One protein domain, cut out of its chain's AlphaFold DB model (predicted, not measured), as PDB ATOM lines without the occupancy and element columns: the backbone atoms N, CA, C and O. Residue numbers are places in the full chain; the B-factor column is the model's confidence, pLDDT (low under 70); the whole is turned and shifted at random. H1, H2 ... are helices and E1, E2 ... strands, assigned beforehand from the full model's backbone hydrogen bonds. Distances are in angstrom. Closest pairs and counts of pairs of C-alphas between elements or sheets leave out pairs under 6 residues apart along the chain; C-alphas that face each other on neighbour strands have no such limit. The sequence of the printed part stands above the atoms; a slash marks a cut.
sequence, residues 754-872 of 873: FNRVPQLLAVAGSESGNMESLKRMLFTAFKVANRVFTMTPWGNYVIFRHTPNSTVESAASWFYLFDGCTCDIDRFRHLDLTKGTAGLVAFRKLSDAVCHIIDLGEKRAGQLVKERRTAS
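What this domain is: This is residues 754 to 872 of the 873 residues of the protein "uncharacterized protein LOC108083303" of Drosophila kikkawai (UniProt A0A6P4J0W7). A twisted sheet of five strands has two helices, H1 and the long H3, packed on one and the same face, H1 over the end of the sheet with E1 and E2 and H3 steeply tilted to it, and residues 862 to 872, of which 862 to 870 belong to H3, stick out from this body as an arm. From edge to edge of the sheet the strands' lines turn by 90 degrees. The printed part has 119 residues, with three named helices and five named strands in the order E1 H1 E2 E3 E4 H2 E5 H3; the sheet runs E1 E2 E3 E4 E5 and is mixed. The class is mixed, helices and strands. The whole is compact, with a radius of gyration of the C-alphas of 15.6 A, and spans 60 by 30 by 22 A, the arm adding to the length.

How they stand to each other: The edge strands are E1, residues 762 to 765, and E5, residues 841 to 843; E2, residues 787 to 792, E3, residues 795 to 802, and E4, residues 814 to 818, are inner strands. The sheet is only just strongly twisted, with C-alphas up to 4.4 A off its best plane. E1 and E2 are parallel, with N 764 and O 789 within hydrogen-bond range at 2.9 A. E2, E3 and E4 form a meander, each strand the antiparallel neighbour of the one before; N 790 and O 797 are 2.8 A apart, and N 800 and O 816 2.8 A. E4 and E5 are antiparallel, with N 817 and O 841 2.8 A apart. H1, residues 771 to 784, is on the sheet at a height of 8.7 A, and E1, H1 and E2 form a strand-helix-strand unit, two parallel strands with a helix between, whose crossover is right-handed. H3, residues 846 to 870, is on the same face, in two layers, helices on one face of a sheet. With its residues 846 to 854 alone H3 touches H1, at a steep tilt of 50 degrees, opposite ways; the closest C-alphas, of Met 771 and Val 850, are 6.7 A apart. H2, residues 827 to 830, only grazes the sheet with residues 828 to 829. Every O i to N i+4 pair is within hydrogen-bond range in H3, 8 of 10 are in H1, and H2 is too short for such a pair.

Where its parts are: E1 begins at C-alpha 762, (14.232, -56.225, 16.109). E3 is 22.6 A long, E2 16.2 A and H1 20.7 A. H3 is 36.7 A long, from C-alpha 846 at (22.040, -45.878, 7.753) to C-alpha 870 at (0.577, -19.241, 20.998).

The domain as a whole: The two C-alphas farthest apart are those of Thr 807 and Ser 872, 60.7 A. The printed part has no cut. The link from E3 to E4, 11 residues, is long. Residues 804 to 812, 820 to 824 and 862 to 872 have pLDDT under 70; the mean of the printed part is 79.1.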
ATOM      1  N   PHE A 754       1.586 -57.210   1.060       82.88
ATOM      2  CA  PHE A 754       1.454 -58.032   2.261       82.88
ATOM      3  C   PHE A 754       2.189 -59.369   2.090       82.88
ATOM      4  O   PHE A 754       2.160 -59.978   1.010       82.88
ATOM      5  N   ASN A 755       2.825 -59.838   3.164       76.69
ATOM      6  CA  ASN A 755       3.357 -61.186   3.307       76.69
ATOM      7  C   ASN A 755       2.546 -61.943   4.372       76.69
ATOM      8  O   ASN A 755       2.365 -61.454   5.485       76.69
ATOM      9  N   ARG A 756       2.063 -63.147   4.043       73.38
ATOM     10  CA  ARG A 756       1.246 -63.973   4.951       73.38
ATOM     11  C   ARG A 756       2.023 -64.475   6.174       73.38
ATOM     12  O   ARG A 756       1.402 -64.797   7.182       73.38
ATOM     13  N   VAL A 757       3.354 -64.530   6.094       78.75
ATOM     14  CA  VAL A 757       4.237 -64.904   7.207       78.75
ATOM     15  C   VAL A 757       4.889 -63.634   7.772       78.75
ATOM     16  O   VAL A 757       5.471 -62.875   6.991       78.75
ATOM     17  N   PRO A 758       4.820 -63.376   9.093       84.81
ATOM     18  CA  PRO A 758       5.507 -62.239   9.696       84.81
ATOM     19  C   PRO A 758       7.020 -62.458   9.639       84.81
ATOM     20  O   PRO A 758       7.524 -63.497  10.067       84.81
ATOM     21  N   GLN A 759       7.761 -61.471   9.141       84.31
ATOM     22  CA  GLN A 759       9.220 -61.493   9.210       84.31
ATOM     23  C   GLN A 759       9.720 -61.099  10.607       84.31
ATOM     24  O   GLN A 759       8.996 -60.523  11.428       84.31
ATOM     25  N   LEU A 760      10.986 -61.425  10.875       85.38
ATOM     26  CA  LEU A 760      11.671 -61.018  12.092       85.38
ATOM     27  C   LEU A 760      11.885 -59.498  12.089       85.38
ATOM     28  O   LEU A 760      12.312 -58.912  11.091       85.38
ATOM     29  N   LEU A 761      11.583 -58.873  13.220       90.50
ATOM     30  CA  LEU A 761      11.760 -57.452  13.476       90.50
ATOM     31  C   LEU A 761      12.456 -57.320  14.827       90.50
ATOM     32  O   LEU A 761      12.030 -57.937  15.802       90.50
ATOM     33  N   ALA A 762      13.536 -56.546  14.872       89.12
ATOM     34  CA  ALA A 762      14.232 -56.225  16.109       89.12
ATOM     35  C   ALA A 762      13.602 -54.987  16.762       89.12
ATOM     36  O   ALA A 762      13.224 -54.044  16.068       89.12
ATOM     37  N   VAL A 763      13.520 -54.975  18.089       89.06
ATOM     38  CA  VAL A 763      13.179 -53.783  18.879       89.06
ATOM     39  C   VAL A 763      14.474 -53.216  19.443       89.06
ATOM     40  O   VAL A 763      15.313 -53.971  19.935       89.06
ATOM     41  N   ALA A 764      14.662 -51.904  19.330       85.19
ATOM     42  CA  ALA A 764      15.916 -51.261  19.686       85.19
ATOM     43  C   ALA A 764      15.665 -49.826  20.191       85.19
ATOM     44  O   ALA A 764      15.011 -49.030  19.520       85.19
ATOM     45  N   GLY A 765      16.144 -49.499  21.395       84.38
ATOM     46  CA  GLY A 765      15.852 -48.230  22.076       84.38
ATOM     47  C   GLY A 765      17.100 -47.407  22.382       84.38
ATOM     48  O   GLY A 765      18.174 -47.960  22.615       84.38
ATOM     49  N   SER A 766      16.965 -46.080  22.356       84.94
ATOM     50  CA  SER A 766      18.005 -45.135  22.769       84.94
ATOM     51  C   SER A 766      17.425 -44.103  23.726       84.94
ATOM     52  O   SER A 766      16.578 -43.305  23.341       84.94
ATOM     53  N   GLU A 767      17.912 -44.104  24.964       78.31
ATOM     54  CA  GLU A 767      17.536 -43.127  25.993       78.31
ATOM     55  C   GLU A 767      18.179 -41.754  25.737       78.31
ATOM     56  O   GLU A 767      17.591 -40.723  26.046       78.31
ATOM     57  N   SER A 768      19.372 -41.728  25.127       81.56
ATOM     58  CA  SER A 768      20.090 -40.492  24.792       81.56
ATOM     59  C   SER A 768      19.650 -39.862  23.470       81.56
ATOM     60  O   SER A 768      19.914 -38.684  23.249       81.56
ATOM     61  N   GLY A 769      19.081 -40.647  22.546       81.44
ATOM     62  CA  GLY A 769      18.690 -40.218  21.197       81.44
ATOM     63  C   GLY A 769      19.831 -39.749  20.274       81.44
ATOM     64  O   GLY A 769      19.604 -39.537  19.089       81.44
ATOM     65  N   ASN A 770      21.059 -39.583  20.774       84.06
ATOM     66  CA  ASN A 770      22.169 -39.022  20.003       84.06
ATOM     67  C   ASN A 770      22.670 -39.946  18.874       84.06
ATOM     68  O   ASN A 770      22.488 -41.169  18.899       84.06
ATOM     69  N   MET A 771      23.323 -39.329  17.882       86.50
ATOM     70  CA  MET A 771      23.789 -39.952  16.638       86.50
ATOM     71  C   MET A 771      24.577 -41.245  16.882       86.50
ATOM     72  O   MET A 771      24.271 -42.279  16.291       86.50
ATOM     73  N   GLU A 772      25.540 -41.231  17.802       83.12
ATOM     74  CA  GLU A 772      26.405 -42.372  18.118       83.12
ATOM     75  C   GLU A 772      25.610 -43.532  18.728       83.12
ATOM     76  O   GLU A 772      25.816 -44.690  18.353       83.12
ATOM     77  N   SER A 773      24.675 -43.232  19.637       86.94
ATOM     78  CA  SER A 773      23.823 -44.231  20.287       86.94
ATOM     79  C   SER A 773      22.867 -44.871  19.283       86.94
ATOM     80  O   SER A 773      22.889 -46.095  19.139       86.94
ATOM     81  N   LEU A 774      22.117 -44.062  18.519       88.94
ATOM     82  CA  LEU A 774      21.217 -44.536  17.463       88.94
ATOM     83  C   LEU A 774      21.967 -45.369  16.418       88.94
ATOM     84  O   LEU A 774      21.581 -46.503  16.138       88.94
ATOM     85  N   LYS A 775      23.082 -44.862  15.882       87.44
ATOM     86  CA  LYS A 775      23.886 -45.540  14.854       87.44
ATOM     87  C   LYS A 775      24.447 -46.879  15.344       87.44
ATOM     88  O   LYS A 775      24.348 -47.870  14.622       87.44
ATOM     89  N   ARG A 776      24.988 -46.946  16.569       86.00
ATOM     90  CA  ARG A 776      25.511 -48.185  17.189       86.00
ATOM     91  C   ARG A 776      24.410 -49.222  17.429       86.00
ATOM     92  O   ARG A 776      24.592 -50.406  17.131       86.00
ATOM     93  N   MET A 777      23.279 -48.779  17.968       90.31
ATOM     94  CA  MET A 777      22.130 -49.620  18.300       90.31
ATOM     95  C   MET A 777      21.461 -50.173  17.030       90.31
ATOM     96  O   MET A 777      21.324 -51.389  16.900       90.31
ATOM     97  N   LEU A 778      21.184 -49.327  16.034       90.19
ATOM     98  CA  LEU A 778      20.626 -49.746  14.743       90.19
ATOM     99  C   LEU A 778      21.567 -50.679  13.976       90.19
ATOM    100  O   LEU A 778      21.120 -51.694  13.448       90.19
ATOM    101  N   PHE A 779      22.874 -50.395  13.949       87.00
ATOM    102  CA  PHE A 779      23.855 -51.282  13.313       87.00
ATOM    103  C   PHE A 779      23.910 -52.667  13.979       87.00
ATOM    104  O   PHE A 779      24.182 -53.662  13.309       87.00
ATOM    105  N   THR A 780      23.612 -52.752  15.278       87.00
ATOM    106  CA  THR A 780      23.506 -54.023  16.007       87.00
ATOM    107  C   THR A 780      22.187 -54.735  15.698       87.00
ATOM    108  O   THR A 780      22.200 -55.910  15.341       87.00
ATOM    109  N   ALA A 781      21.055 -54.027  15.735       89.44
ATOM    110  CA  ALA A 781      19.738 -54.577  15.408       89.44
ATOM    111  C   ALA A 781      19.659 -55.107  13.958       89.44
ATOM    112  O   ALA A 781      19.125 -56.191  13.709       89.44
ATOM    113  N   PHE A 782      20.300 -54.420  13.007       91.00
ATOM    114  CA  PHE A 782      20.417 -54.868  11.617       91.00
ATOM    115  C   PHE A 782      21.365 -56.067  11.398       91.00
ATOM    116  O   PHE A 782      21.490 -56.541  10.264       91.00
ATOM    117  N   LYS A 783      22.020 -56.612  12.434       87.31
ATOM    118  CA  LYS A 783      22.685 -57.929  12.345       87.31
ATOM    119  C   LYS A 783      21.702 -59.090  12.504       87.31
ATOM    120  O   LYS A 783      21.941 -60.145  11.930       87.31
ATOM    121  N   VAL A 784      20.613 -58.897  13.255       82.38
ATOM    122  CA  VAL A 784      19.647 -59.963  13.585       82.38
ATOM    123  C   VAL A 784      18.340 -59.878  12.796       82.38
ATOM    124  O   VAL A 784      17.698 -60.901  12.590       82.38
ATOM    125  N   ALA A 785      17.952 -58.696  12.307       88.88
ATOM    126  CA  ALA A 785      16.738 -58.508  11.511       88.88
ATOM    127  C   ALA A 785      16.977 -57.608  10.286       88.88
ATOM    128  O   ALA A 785      17.894 -56.789  10.257       88.88
ATOM    129  N   ASN A 786      16.112 -57.717   9.272       89.12
ATOM    130  CA  ASN A 786      16.021 -56.749   8.169       89.12
ATOM    131  C   ASN A 786      15.039 -55.595   8.468       89.12
ATOM    132  O   ASN A 786      14.812 -54.748   7.604       89.12
ATOM    133  N   ARG A 787      14.466 -55.553   9.678       92.50
ATOM    134  CA  ARG A 787      13.466 -54.579  10.148       92.50
ATOM    135  C   ARG A 787      13.779 -54.215  11.592       92.50
ATOM    136  O   ARG A 787      14.033 -55.117  12.389       92.50
ATOM    137  N   VAL A 788      13.737 -52.932  11.934       93.00
ATOM    138  CA  VAL A 788      14.023 -52.440  13.285       93.00
ATOM    139  C   VAL A 788      12.973 -51.415  13.700       93.00
ATOM    140  O   VAL A 788      12.849 -50.365  13.071       93.00
ATOM    141  N   PHE A 789      12.231 -51.709  14.767       91.75
ATOM    142  CA  PHE A 789      11.437 -50.717  15.488       91.75
ATOM    143  C   PHE A 789      12.360 -49.977  16.458       91.75
ATOM    144  O   PHE A 789      13.025 -50.594  17.294       91.75
ATOM    145  N   THR A 790      12.428 -48.661  16.295       88.75
ATOM    146  CA  THR A 790      13.417 -47.778  16.912       88.75
ATOM    147  C   THR A 790      12.711 -46.836  17.871       88.75
ATOM    148  O   THR A 790      11.898 -46.022  17.434       88.75
ATOM    149  N   MET A 791      13.019 -46.937  19.161       87.56
ATOM    150  CA  MET A 791      12.459 -46.071  20.201       87.56
ATOM    151  C   MET A 791      13.448 -44.951  20.536       87.56
ATOM    152  O   MET A 791      14.625 -45.216  20.800       87.56
ATOM    153  N   THR A 792      12.968 -43.710  20.541       85.62
ATOM    154  CA  THR A 792      13.726 -42.507  20.924       85.62
ATOM    155  C   THR A 792      12.896 -41.663  21.903       85.62
ATOM    156  O   THR A 792      11.675 -41.838  21.948       85.62
ATOM    157  N   PRO A 793      13.487 -40.698  22.634       81.12
ATOM    158  CA  PRO A 793      12.746 -39.862  23.586       81.12
ATOM    159  C   PRO A 793      11.676 -38.953  22.948       81.12
ATOM    160  O   PRO A 793      10.880 -38.356  23.666       81.12
ATOM    161  N   TRP A 794      11.649 -38.830  21.613       80.88
ATOM    162  CA  TRP A 794      10.741 -37.961  20.848       80.88
ATOM    163  C   TRP A 794       9.890 -38.702  19.798       80.88
ATOM    164  O   TRP A 794       9.185 -38.073  18.998       80.88
ATOM    165  N   GLY A 795       9.945 -40.035  19.765       81.56
ATOM    166  CA  GLY A 795       9.131 -40.826  18.847       81.56
ATOM    167  C   GLY A 795       9.607 -42.257  18.623       81.56
ATOM    168  O   GLY A 795      10.765 -42.604  18.867       81.56
ATOM    169  N   ASN A 796       8.682 -43.056  18.091       87.69
ATOM    170  CA  ASN A 796       8.922 -44.410  17.607       87.69
ATOM    171  C   ASN A 796       8.948 -44.415  16.075       87.69
ATOM    172  O   ASN A 796       8.075 -43.815  15.447       87.69
ATOM    173  N   TYR A 797       9.912 -45.126  15.498       89.38
ATOM    174  CA  TYR A 797      10.181 -45.181  14.059       89.38
ATOM    175  C   TYR A 797      10.366 -46.630  13.604       89.38
ATOM    176  O   TYR A 797      10.792 -47.472  14.397       89.38
ATOM    177  N   VAL A 798      10.125 -46.944  12.328       92.31
ATOM    178  CA  VAL A 798      10.458 -48.271  11.771       92.31
ATOM    179  C   VAL A 798      11.417 -48.127  10.603       92.31
ATOM    180  O   VAL A 798      11.115 -47.431   9.639       92.31
ATOM    181  N   ILE A 799      12.560 -48.811  10.673       92.81
ATOM    182  CA  ILE A 799      13.584 -48.807   9.627       92.81
ATOM    183  C   ILE A 799      13.721 -50.207   9.029       92.81
ATOM    184  O   ILE A 799      13.888 -51.194   9.744       92.81
ATOM    185  N   PHE A 800      13.711 -50.301   7.707       93.12
ATOM    186  CA  PHE A 800      13.901 -51.533   6.950       93.12
ATOM    187  C   PHE A 800      15.217 -51.483   6.180       93.12
ATOM    188  O   PHE A 800      15.474 -50.497   5.496       93.12
ATOM    189  N   ARG A 801      16.010 -52.559   6.201       90.56
ATOM    190  CA  ARG A 801      17.136 -52.743   5.274       90.56
ATOM    191  C   ARG A 801      16.697 -53.674   4.152       90.56
ATOM    192  O   ARG A 801      16.499 -54.866   4.379       90.56
ATOM    193  N   HIS A 802      16.578 -53.137   2.943       84.31
ATOM    194  CA  HIS A 802      16.203 -53.887   1.752       84.31
ATOM    195  C   HIS A 802      17.399 -54.054   0.807       84.31
ATOM    196  O   HIS A 802      17.898 -53.092   0.218       84.31
ATOM    197  N   THR A 803      17.829 -55.302   0.641       75.88
ATOM    198  CA  THR A 803      18.763 -55.754  -0.395       75.88
ATOM    199  C   THR A 803      17.956 -56.345  -1.556       75.88
ATOM    200  O   THR A 803      17.307 -57.372  -1.352       75.88
ATOM    201  N   PRO A 804      17.942 -55.735  -2.756       62.72
ATOM    202  CA  PRO A 804      17.227 -56.302  -3.898       62.72
ATOM    203  C   PRO A 804      17.885 -57.611  -4.368       62.72
ATOM    204  O   PRO A 804      19.101 -57.676  -4.541       62.72
ATOM    205  N   ASN A 805      17.079 -58.652  -4.590       50.66
ATOM    206  CA  ASN A 805      17.558 -59.982  -4.977       50.66
ATOM    207  C   ASN A 805      18.087 -60.028  -6.423       50.66
ATOM    208  O   ASN A 805      17.290 -60.140  -7.353       50.66
ATOM    209  N   SER A 806      19.412 -60.078  -6.598       42.69
ATOM    210  CA  SER A 806      20.058 -60.841  -7.684       42.69
ATOM    211  C   SER A 806      21.576 -60.960  -7.479       42.69
ATOM    212  O   SER A 806      22.290 -59.993  -7.729       42.69
ATOM    213  N   THR A 807      22.044 -62.141  -7.054       47.06
ATOM    214  CA  THR A 807      23.280 -62.838  -7.510       47.06
ATOM    215  C   THR A 807      24.605 -62.065  -7.696       47.06
ATOM    216  O   THR A 807      25.499 -62.571  -8.367       47.06
ATOM    217  N   VAL A 808      24.772 -60.872  -7.125       43.66
ATOM    218  CA  VAL A 808      25.990 -60.049  -7.218       43.66
ATOM    219  C   VAL A 808      26.252 -59.404  -5.860       43.66
ATOM    220  O   VAL A 808      25.414 -58.657  -5.350       43.66
ATOM    221  N   GLU A 809      27.432 -59.639  -5.288       41.53
ATOM    222  CA  GLU A 809      27.829 -59.234  -3.923       41.53
ATOM    223  C   GLU A 809      28.107 -57.722  -3.764       41.53
ATOM    224  O   GLU A 809      28.886 -57.286  -2.921       41.53
ATOM    225  N   SER A 810      27.493 -56.880  -4.595       44.94
ATOM    226  CA  SER A 810      27.668 -55.417  -4.595       44.94
ATOM    227  C   SER A 810      26.362 -54.643  -4.822       44.94
ATOM    228  O   SER A 810      26.376 -53.448  -5.114       44.94
ATOM    229  N   ALA A 811      25.207 -55.295  -4.653       53.56
ATOM    230  CA  ALA A 811      23.918 -54.609  -4.610       53.56
ATOM    231  C   ALA A 811      23.806 -53.746  -3.335       53.56
ATOM    232  O   ALA A 811      23.678 -54.263  -2.224       53.56
ATOM    233  N   ALA A 812      23.847 -52.418  -3.491       58.50
ATOM    234  CA  ALA A 812      23.778 -51.483  -2.369       58.50
ATOM    235  C   ALA A 812      22.496 -51.676  -1.532       58.50
ATOM    236  O   ALA A 812      21.380 -51.645  -2.057       58.50
ATOM    237  N   SER A 813      22.663 -51.846  -0.216       73.31
ATOM    238  CA  SER A 813      21.550 -51.922   0.737       73.31
ATOM    239  C   SER A 813      20.841 -50.575   0.843       73.31
ATOM    240  O   SER A 813      21.465 -49.581   1.210       73.31
ATOM    241  N   TRP A 814      19.534 -50.552   0.592       88.19
ATOM    242  CA  TRP A 814      18.702 -49.376   0.845       88.19
ATOM    243  C   TRP A 814      18.072 -49.450   2.233       88.19
ATOM    244  O   TRP A 814      17.667 -50.526   2.683       88.19
ATOM    245  N   PHE A 815      17.961 -48.299   2.890       91.50
ATOM    246  CA  PHE A 815      17.285 -48.141   4.171       91.50
ATOM    247  C   PHE A 815      15.984 -47.370   3.953       91.50
ATOM    248  O   PHE A 815      16.017 -46.247   3.459       91.50
ATOM    249  N   TYR A 816      14.846 -47.965   4.300       92.38
ATOM    250  CA  TYR A 816      13.530 -47.333   4.189       92.38
ATOM    251  C   TYR A 816      12.990 -47.028   5.583       92.38
ATOM    252  O   TYR A 816      12.970 -47.914   6.434       92.38
ATOM    253  N   LEU A 817      12.564 -45.791   5.814       91.44
ATOM    254  CA  LEU A 817      12.061 -45.285   7.090       91.44
ATOM    255  C   LEU A 817      10.549 -45.052   7.017       91.44
ATOM    256  O   LEU A 817      10.060 -44.439   6.070       91.44
ATOM    257  N   PHE A 818       9.835 -45.487   8.050       91.00
ATOM    258  CA  PHE A 818       8.521 -44.969   8.410       91.00
ATOM    259  C   PHE A 818       8.706 -43.900   9.497       91.00
ATOM    260  O   PHE A 818       9.226 -44.193  10.578       91.00
ATOM    261  N   ASP A 819       8.335 -42.663   9.173       79.94
ATOM    262  CA  ASP A 819       8.511 -41.439   9.969       79.94
ATOM    263  C   ASP A 819       7.264 -41.045  10.786       79.94
ATOM    264  O   ASP A 819       7.352 -40.274  11.754       79.94
ATOM    265  N   GLY A 820       6.109 -41.624  10.448       67.75
ATOM    266  CA  GLY A 820       4.905 -41.589  11.270       67.75
ATOM    267  C   GLY A 820       5.090 -42.335  12.596       67.75
ATOM    268  O   GLY A 820       5.666 -43.421  12.646       67.75
ATOM    269  N   CYS A 821       4.565 -41.775  13.688       58.81
ATOM    270  CA  CYS A 821       4.522 -42.482  14.967       58.81
ATOM    271  C   CYS A 821       3.589 -43.699  14.872       58.81
ATOM    272  O   CYS A 821       2.470 -43.587  14.371       58.81
ATOM    273  N   THR A 822       4.021 -44.844  15.405       61.12
ATOM    274  CA  THR A 822       3.195 -46.057  15.502       61.12
ATOM    275  C   THR A 822       3.304 -46.719  16.877       61.12
ATOM    276  O   THR A 822       4.362 -46.704  17.511       61.12
ATOM    277  N   CYS A 823       2.194 -47.317  17.312       59.03
ATOM    278  CA  CYS A 823       2.098 -48.242  18.442       59.03
ATOM    279  C   CYS A 823       1.860 -49.700  17.995       59.03
ATOM    280  O   CYS A 823       2.182 -50.621  18.741       59.03
ATOM    281  N   ASP A 824       1.363 -49.925  16.773       68.44
ATOM    282  CA  ASP A 824       1.308 -51.245  16.139       68.44
ATOM    283  C   ASP A 824       2.670 -51.556  15.500       68.44
ATOM    284  O   ASP A 824       3.137 -50.838  14.611       68.44
ATOM    285  N   ILE A 825       3.314 -52.621  15.981       72.31
ATOM    286  CA  ILE A 825       4.600 -53.125  15.482       72.31
ATOM    287  C   ILE A 825       4.388 -54.318  14.531       72.31
ATOM    288  O   ILE A 825       5.163 -54.512  13.588       72.31
ATOM    289  N   ASP A 826       3.327 -55.108  14.728       76.88
ATOM    290  CA  ASP A 826       3.095 -56.350  13.986       76.88
ATOM    291  C   ASP A 826       2.734 -56.085  12.519       76.88
ATOM    292  O   ASP A 826       3.231 -56.793  11.634       76.88
ATOM    293  N   ARG A 827       2.006 -54.999  12.211       80.12
ATOM    294  CA  ARG A 827       1.783 -54.546  10.821       80.12
ATOM    295  C   ARG A 827       3.088 -54.433  10.025       80.12
ATOM    296  O   ARG A 827       3.145 -54.824   8.856       80.12
ATOM    297  N   PHE A 828       4.162 -53.959  10.653       86.50
ATOM    298  CA  PHE A 828       5.455 -53.763   9.996       86.50
ATOM    299  C   PHE A 828       6.261 -55.060   9.836       86.50
ATOM    300  O   PHE A 828       7.211 -55.086   9.054       86.50
ATOM    301  N   ARG A 829       5.870 -56.171  10.473       84.06
ATOM    302  CA  ARG A 829       6.453 -57.508  10.231       84.06
ATOM    303  C   ARG A 829       5.927 -58.150   8.949       84.06
ATOM    304  O   ARG A 829       6.648 -58.913   8.311       84.06
ATOM    305  N   HIS A 830       4.703 -57.810   8.551       87.00
ATOM    306  CA  HIS A 830       4.036 -58.334   7.355       87.00
ATOM    307  C   HIS A 830       4.288 -57.517   6.071       87.00
ATOM    308  O   HIS A 830       3.941 -57.966   4.979       87.00
ATOM    309  N   LEU A 831       4.897 -56.331   6.179       85.94
ATOM    310  CA  LEU A 831       5.090 -55.384   5.072       85.94
ATOM    311  C   LEU A 831       6.077 -55.908   4.005       85.94
ATOM    312  O   LEU A 831       7.244 -56.147   4.309       85.94
ATOM    313  N   ASP A 832       5.665 -56.084   2.755       84.44
ATOM    314  CA  ASP A 832       6.496 -56.682   1.701       84.44
ATOM    315  C   ASP A 832       7.075 -55.635   0.740       84.44
ATOM    316  O   ASP A 832       6.455 -55.265  -0.262       84.44
ATOM    317  N   LEU A 833       8.300 -55.192   1.043       83.56
ATOM    318  CA  LEU A 833       9.035 -54.198   0.255       83.56
ATOM    319  C   LEU A 833       9.461 -54.687  -1.138       83.56
ATOM    320  O   LEU A 833       9.810 -53.867  -1.983       83.56
ATOM    321  N   THR A 834       9.406 -55.995  -1.421       80.19
ATOM    322  CA  THR A 834       9.745 -56.508  -2.763       80.19
ATOM    323  C   THR A 834       8.695 -56.132  -3.816       80.19
ATOM    324  O   THR A 834       8.985 -56.132  -5.011       80.19
ATOM    325  N   LYS A 835       7.479 -55.783  -3.372       79.00
ATOM    326  CA  LYS A 835       6.330 -55.417  -4.217       79.00
ATOM    327  C   LYS A 835       6.172 -53.903  -4.422       79.00
ATOM    328  O   LYS A 835       5.479 -53.504  -5.357       79.00
ATOM    329  N   GLY A 836       6.804 -53.085  -3.579       81.56
ATOM    330  CA  GLY A 836       6.709 -51.626  -3.612       81.56
ATOM    331  C   GLY A 836       7.241 -50.963  -2.337       81.56
ATOM    332  O   GLY A 836       7.419 -51.624  -1.315       81.56
ATOM    333  N   THR A 837       7.502 -49.656  -2.395       84.69
ATOM    334  CA  THR A 837       8.075 -48.870  -1.280       84.69
ATOM    335  C   THR A 837       7.416 -47.499  -1.084       84.69
ATOM    336  O   THR A 837       7.927 -46.688  -0.316       84.69
ATOM    337  N   ALA A 838       6.299 -47.211  -1.761       79.31
ATOM    338  CA  ALA A 838       5.586 -45.944  -1.603       79.31
ATOM    339  C   ALA A 838       5.071 -45.763  -0.160       79.31
ATOM    340  O   ALA A 838       4.559 -46.704   0.450       79.31
ATOM    341  N   GLY A 839       5.208 -44.547   0.381       79.81
ATOM    342  CA  GLY A 839       4.902 -44.242   1.786       79.81
ATOM    343  C   GLY A 839       6.043 -44.525   2.776       79.81
ATOM    344  O   GLY A 839       5.785 -44.591   3.973       79.81
ATOM    345  N   LEU A 840       7.282 -44.703   2.299       88.44
ATOM    346  CA  LEU A 840       8.493 -44.805   3.124       88.44
ATOM    347  C   LEU A 840       9.598 -43.886   2.581       88.44
ATOM    348  O   LEU A 840       9.804 -43.810   1.369       88.44
ATOM    349  N   VAL A 841      10.346 -43.230   3.470       89.19
ATOM    350  CA  VAL A 841      11.471 -42.352   3.104       89.19
ATOM    351  C   VAL A 841      12.718 -43.204   2.839       89.19
ATOM    352  O   VAL A 841      13.091 -44.028   3.672       89.19
ATOM    353  N   ALA A 842      13.357 -43.039   1.678       90.19
ATOM    354  CA  ALA A 842      14.426 -43.922   1.204       90.19
ATOM    355  C   ALA A 842      15.829 -43.296   1.329       90.19
ATOM    356  O   ALA A 842      16.092 -42.221   0.792       90.19
ATOM    357  N   PHE A 843      16.755 -44.020   1.958       90.81
ATOM    358  CA  PHE A 843      18.137 -43.610   2.218       90.81
ATOM    359  C   PHE A 843      19.138 -44.644   1.684       90.81
ATOM    360  O   PHE A 843      18.887 -45.852   1.713       90.81
ATOM    361  N   ARG A 844      20.315 -44.184   1.238       86.50
ATOM    362  CA  ARG A 844      21.409 -45.066   0.777       86.50
ATOM    363  C   ARG A 844      22.386 -45.476   1.880       86.50
ATOM    364  O   ARG A 844      23.129 -46.435   1.693       86.50
ATOM    365  N   LYS A 845      22.400 -44.781   3.021       87.50
ATOM    366  CA  LYS A 845      23.205 -45.144   4.194       87.50
ATOM    367  C   LYS A 845      22.354 -45.059   5.456       87.50
ATOM    368  O   LYS A 845      21.481 -44.204   5.575       87.50
ATOM    369  N   LEU A 846      22.677 -45.901   6.435       88.19
ATOM    370  CA  LEU A 846      22.040 -45.878   7.753       88.19
ATOM    371  C   LEU A 846      22.302 -44.562   8.510       88.19
ATOM    372  O   LEU A 846      21.449 -44.130   9.274       88.19
ATOM    373  N   SER A 847      23.445 -43.904   8.276       87.56
ATOM    374  CA  SER A 847      23.743 -42.567   8.817       87.56
ATOM    375  C   SER A 847      22.673 -41.545   8.459       87.56
ATOM    376  O   SER A 847      22.246 -40.776   9.309       87.56
ATOM    377  N   ASP A 848      22.226 -41.569   7.207       90.56
ATOM    378  CA  ASP A 848      21.396 -40.522   6.623       90.56
ATOM    379  C   ASP A 848      19.958 -40.641   7.165       90.56
ATOM    380  O   ASP A 848      19.317 -39.642   7.486       90.56
ATOM    381  N   ALA A 849      19.504 -41.883   7.383       90.19
ATOM    382  CA  ALA A 849      18.264 -42.191   8.093       90.19
ATOM    383  C   ALA A 849      18.312 -41.783   9.581       90.19
ATOM    384  O   ALA A 849      17.300 -41.344  10.122       90.19
ATOM    385  N   VAL A 850      19.472 -41.895  10.247       90.94
ATOM    386  CA  VAL A 850      19.635 -41.445  11.645       90.94
ATOM    387  C   VAL A 850      19.618 -39.922  11.749       90.94
ATOM    388  O   VAL A 850      18.915 -39.410  12.617       90.94
ATOM    389  N   CYS A 851      20.299 -39.197  10.852       89.62
ATOM    390  CA  CYS A 851      20.188 -37.735  10.784       89.62
ATOM    391  C   CYS A 851      18.718 -37.312  10.656       89.62
ATOM    392  O   CYS A 851      18.234 -36.517  11.449       89.62
ATOM    393  N   HIS A 852      17.970 -37.934   9.742       90.19
ATOM    394  CA  HIS A 852      16.558 -37.616   9.537       90.19
ATOM    395  C   HIS A 852      15.674 -37.890  10.774       90.19
ATOM    396  O   HIS A 852      14.748 -37.131  11.051       90.19
ATOM    397  N   ILE A 853      15.961 -38.939  11.555       89.44
ATOM    398  CA  ILE A 853      15.271 -39.218  12.830       89.44
ATOM    399  C   ILE A 853      15.548 -38.125  13.879       89.44
ATOM    400  O   ILE A 853      14.651 -37.797  14.661       89.44
ATOM    401  N   ILE A 854      16.750 -37.542  13.878       87.06
ATOM    402  CA  ILE A 854      17.129 -36.422  14.752       87.06
ATOM    403  C   ILE A 854      16.455 -35.124  14.273       87.06
ATOM    404  O   ILE A 854      15.759 -34.488  15.063       87.06
ATOM    405  N   ASP A 855      16.525 -34.801  12.975       87.06
ATOM    406  CA  ASP A 855      15.847 -33.643  12.366       87.06
ATOM    407  C   ASP A 855      14.339 -33.618  12.681       87.06
ATOM    408  O   ASP A 855      13.747 -32.559  12.903       87.06
ATOM    409  N   LEU A 856      13.686 -34.787  12.661       84.50
ATOM    410  CA  LEU A 856      12.269 -34.934  13.002       84.50
ATOM    411  C   LEU A 856      11.998 -34.685  14.493       84.50
ATOM    412  O   LEU A 856      10.943 -34.143  14.827       84.50
ATOM    413  N   GLY A 857      12.933 -35.043  15.375       81.94
ATOM    414  CA  GLY A 857      12.876 -34.716  16.800       81.94
ATOM    415  C   GLY A 857      12.964 -33.212  17.045       81.94
ATOM    416  O   GLY A 857      12.093 -32.643  17.705       81.94
ATOM    417  N   GLU A 858      13.950 -32.545  16.439       80.88
ATOM    418  CA  GLU A 858      14.132 -31.093  16.556       80.88
ATOM    419  C   GLU A 858      12.931 -30.310  16.007       80.88
ATOM    420  O   GLU A 858      12.443 -29.378  16.654       80.88
ATOM    421  N   LYS A 859      12.379 -30.725  14.856       79.81
ATOM    422  CA  LYS A 859      11.166 -30.121  14.274       79.81
ATOM    423  C   LYS A 859       9.956 -30.257  15.204       79.81
ATOM    424  O   LYS A 859       9.253 -29.269  15.420       79.81
ATOM    425  N   ARG A 860       9.736 -31.438  15.800       75.50
ATOM    426  CA  ARG A 860       8.648 -31.677  16.770       75.50
ATOM    427  C   ARG A 860       8.831 -30.841  18.042       75.50
ATOM    428  O   ARG A 860       7.880 -30.203  18.489       75.50
ATOM    429  N   ALA A 861      10.049 -30.760  18.580       70.69
ATOM    430  CA  ALA A 861      10.359 -29.917  19.736       70.69
ATOM    431  C   ALA A 861      10.125 -28.419  19.446       70.69
ATOM    432  O   ALA A 861       9.464 -27.726  20.221       70.69
ATOM    433  N   GLY A 862      10.599 -27.923  18.298       65.56
ATOM    434  CA  GLY A 862      10.396 -26.537  17.867       65.56
ATOM    435  C   GLY A 862       8.926 -26.179  17.615       65.56
ATOM    436  O   GLY A 862       8.518 -25.042  17.862       65.56
ATOM    437  N   GLN A 863       8.116 -27.142  17.169       65.06
ATOM    438  CA  GLN A 863       6.672 -26.973  17.008       65.06
ATOM    439  C   GLN A 863       5.954 -26.874  18.365       65.06
ATOM    440  O   GLN A 863       5.251 -25.890  18.592       65.06
ATOM    441  N   LEU A 864       6.230 -27.778  19.311       59.69
ATOM    442  CA  LEU A 864       5.674 -27.725  20.675       59.69
ATOM    443  C   LEU A 864       6.025 -26.415  21.409       59.69
ATOM    444  O   LEU A 864       5.217 -25.876  22.168       59.69
ATOM    445  N   VAL A 865       7.220 -25.857  21.170       61.22
ATOM    446  CA  VAL A 865       7.631 -24.548  21.716       61.22
ATOM    447  C   VAL A 865       6.871 -23.381  21.070       61.22
ATOM    448  O   VAL A 865       6.581 -22.396  21.755       61.22
ATOM    449  N   LYS A 866       6.504 -23.469  19.783       58.59
ATOM    450  CA  LYS A 866       5.617 -22.482  19.142       58.59
ATOM    451  C   LYS A 866       4.196 -22.573  19.690       58.59
ATOM    452  O   LYS A 866       3.653 -21.546  20.078       58.59
ATOM    453  N   GLU A 867       3.645 -23.779  19.791       54.44
ATOM    454  CA  GLU A 867       2.282 -24.032  20.276       54.44
ATOM    455  C   GLU A 867       2.091 -23.519  21.714       54.44
ATOM    456  O   GLU A 867       1.133 -22.797  21.995       54.44
ATOM    457  N   ARG A 868       3.072 -23.746  22.601       55.41
ATOM    458  CA  ARG A 868       3.092 -23.164  23.959       55.41
ATOM    459  C   ARG A 868       3.208 -21.634  23.978       55.41
ATOM    460  O   ARG A 868       2.678 -21.005  24.886       55.41
ATOM    461  N   ARG A 869       3.869 -21.015  22.992       47.84
ATOM    462  CA  ARG A 869       3.944 -19.545  22.862       47.84
ATOM    463  C   ARG A 869       2.668 -18.929  22.284       47.84
ATOM    464  O   ARG A 869       2.380 -17.781  22.597       47.84
ATOM    465  N   THR A 870       1.906 -19.665  21.474       51.38
ATOM    466  CA  THR A 870       0.577 -19.241  20.998       51.38
ATOM    467  C   THR A 870      -0.537 -19.496  22.008       51.38
ATOM    468  O   THR A 870      -1.536 -18.800  21.955       51.38
ATOM    469  N   ALA A 871      -0.361 -20.430  22.947       47.75
ATOM    470  CA  ALA A 871      -1.282 -20.658  24.069       47.75
ATOM    471  C   ALA A 871      -1.035 -19.727  25.281       47.75
ATOM    472  O   ALA A 871      -1.682 -19.870  26.313       47.75
ATOM    473  N   SER A 872      -0.074 -18.804  25.172       45.00
ATOM    474  CA  SER A 872       0.318 -17.839  26.213       45.00
ATOM    475  C   SER A 872       0.193 -16.385  25.718       45.00
ATOM    476  O   SER A 872       0.923 -15.500  26.175       45.00
TER     477      SER A 872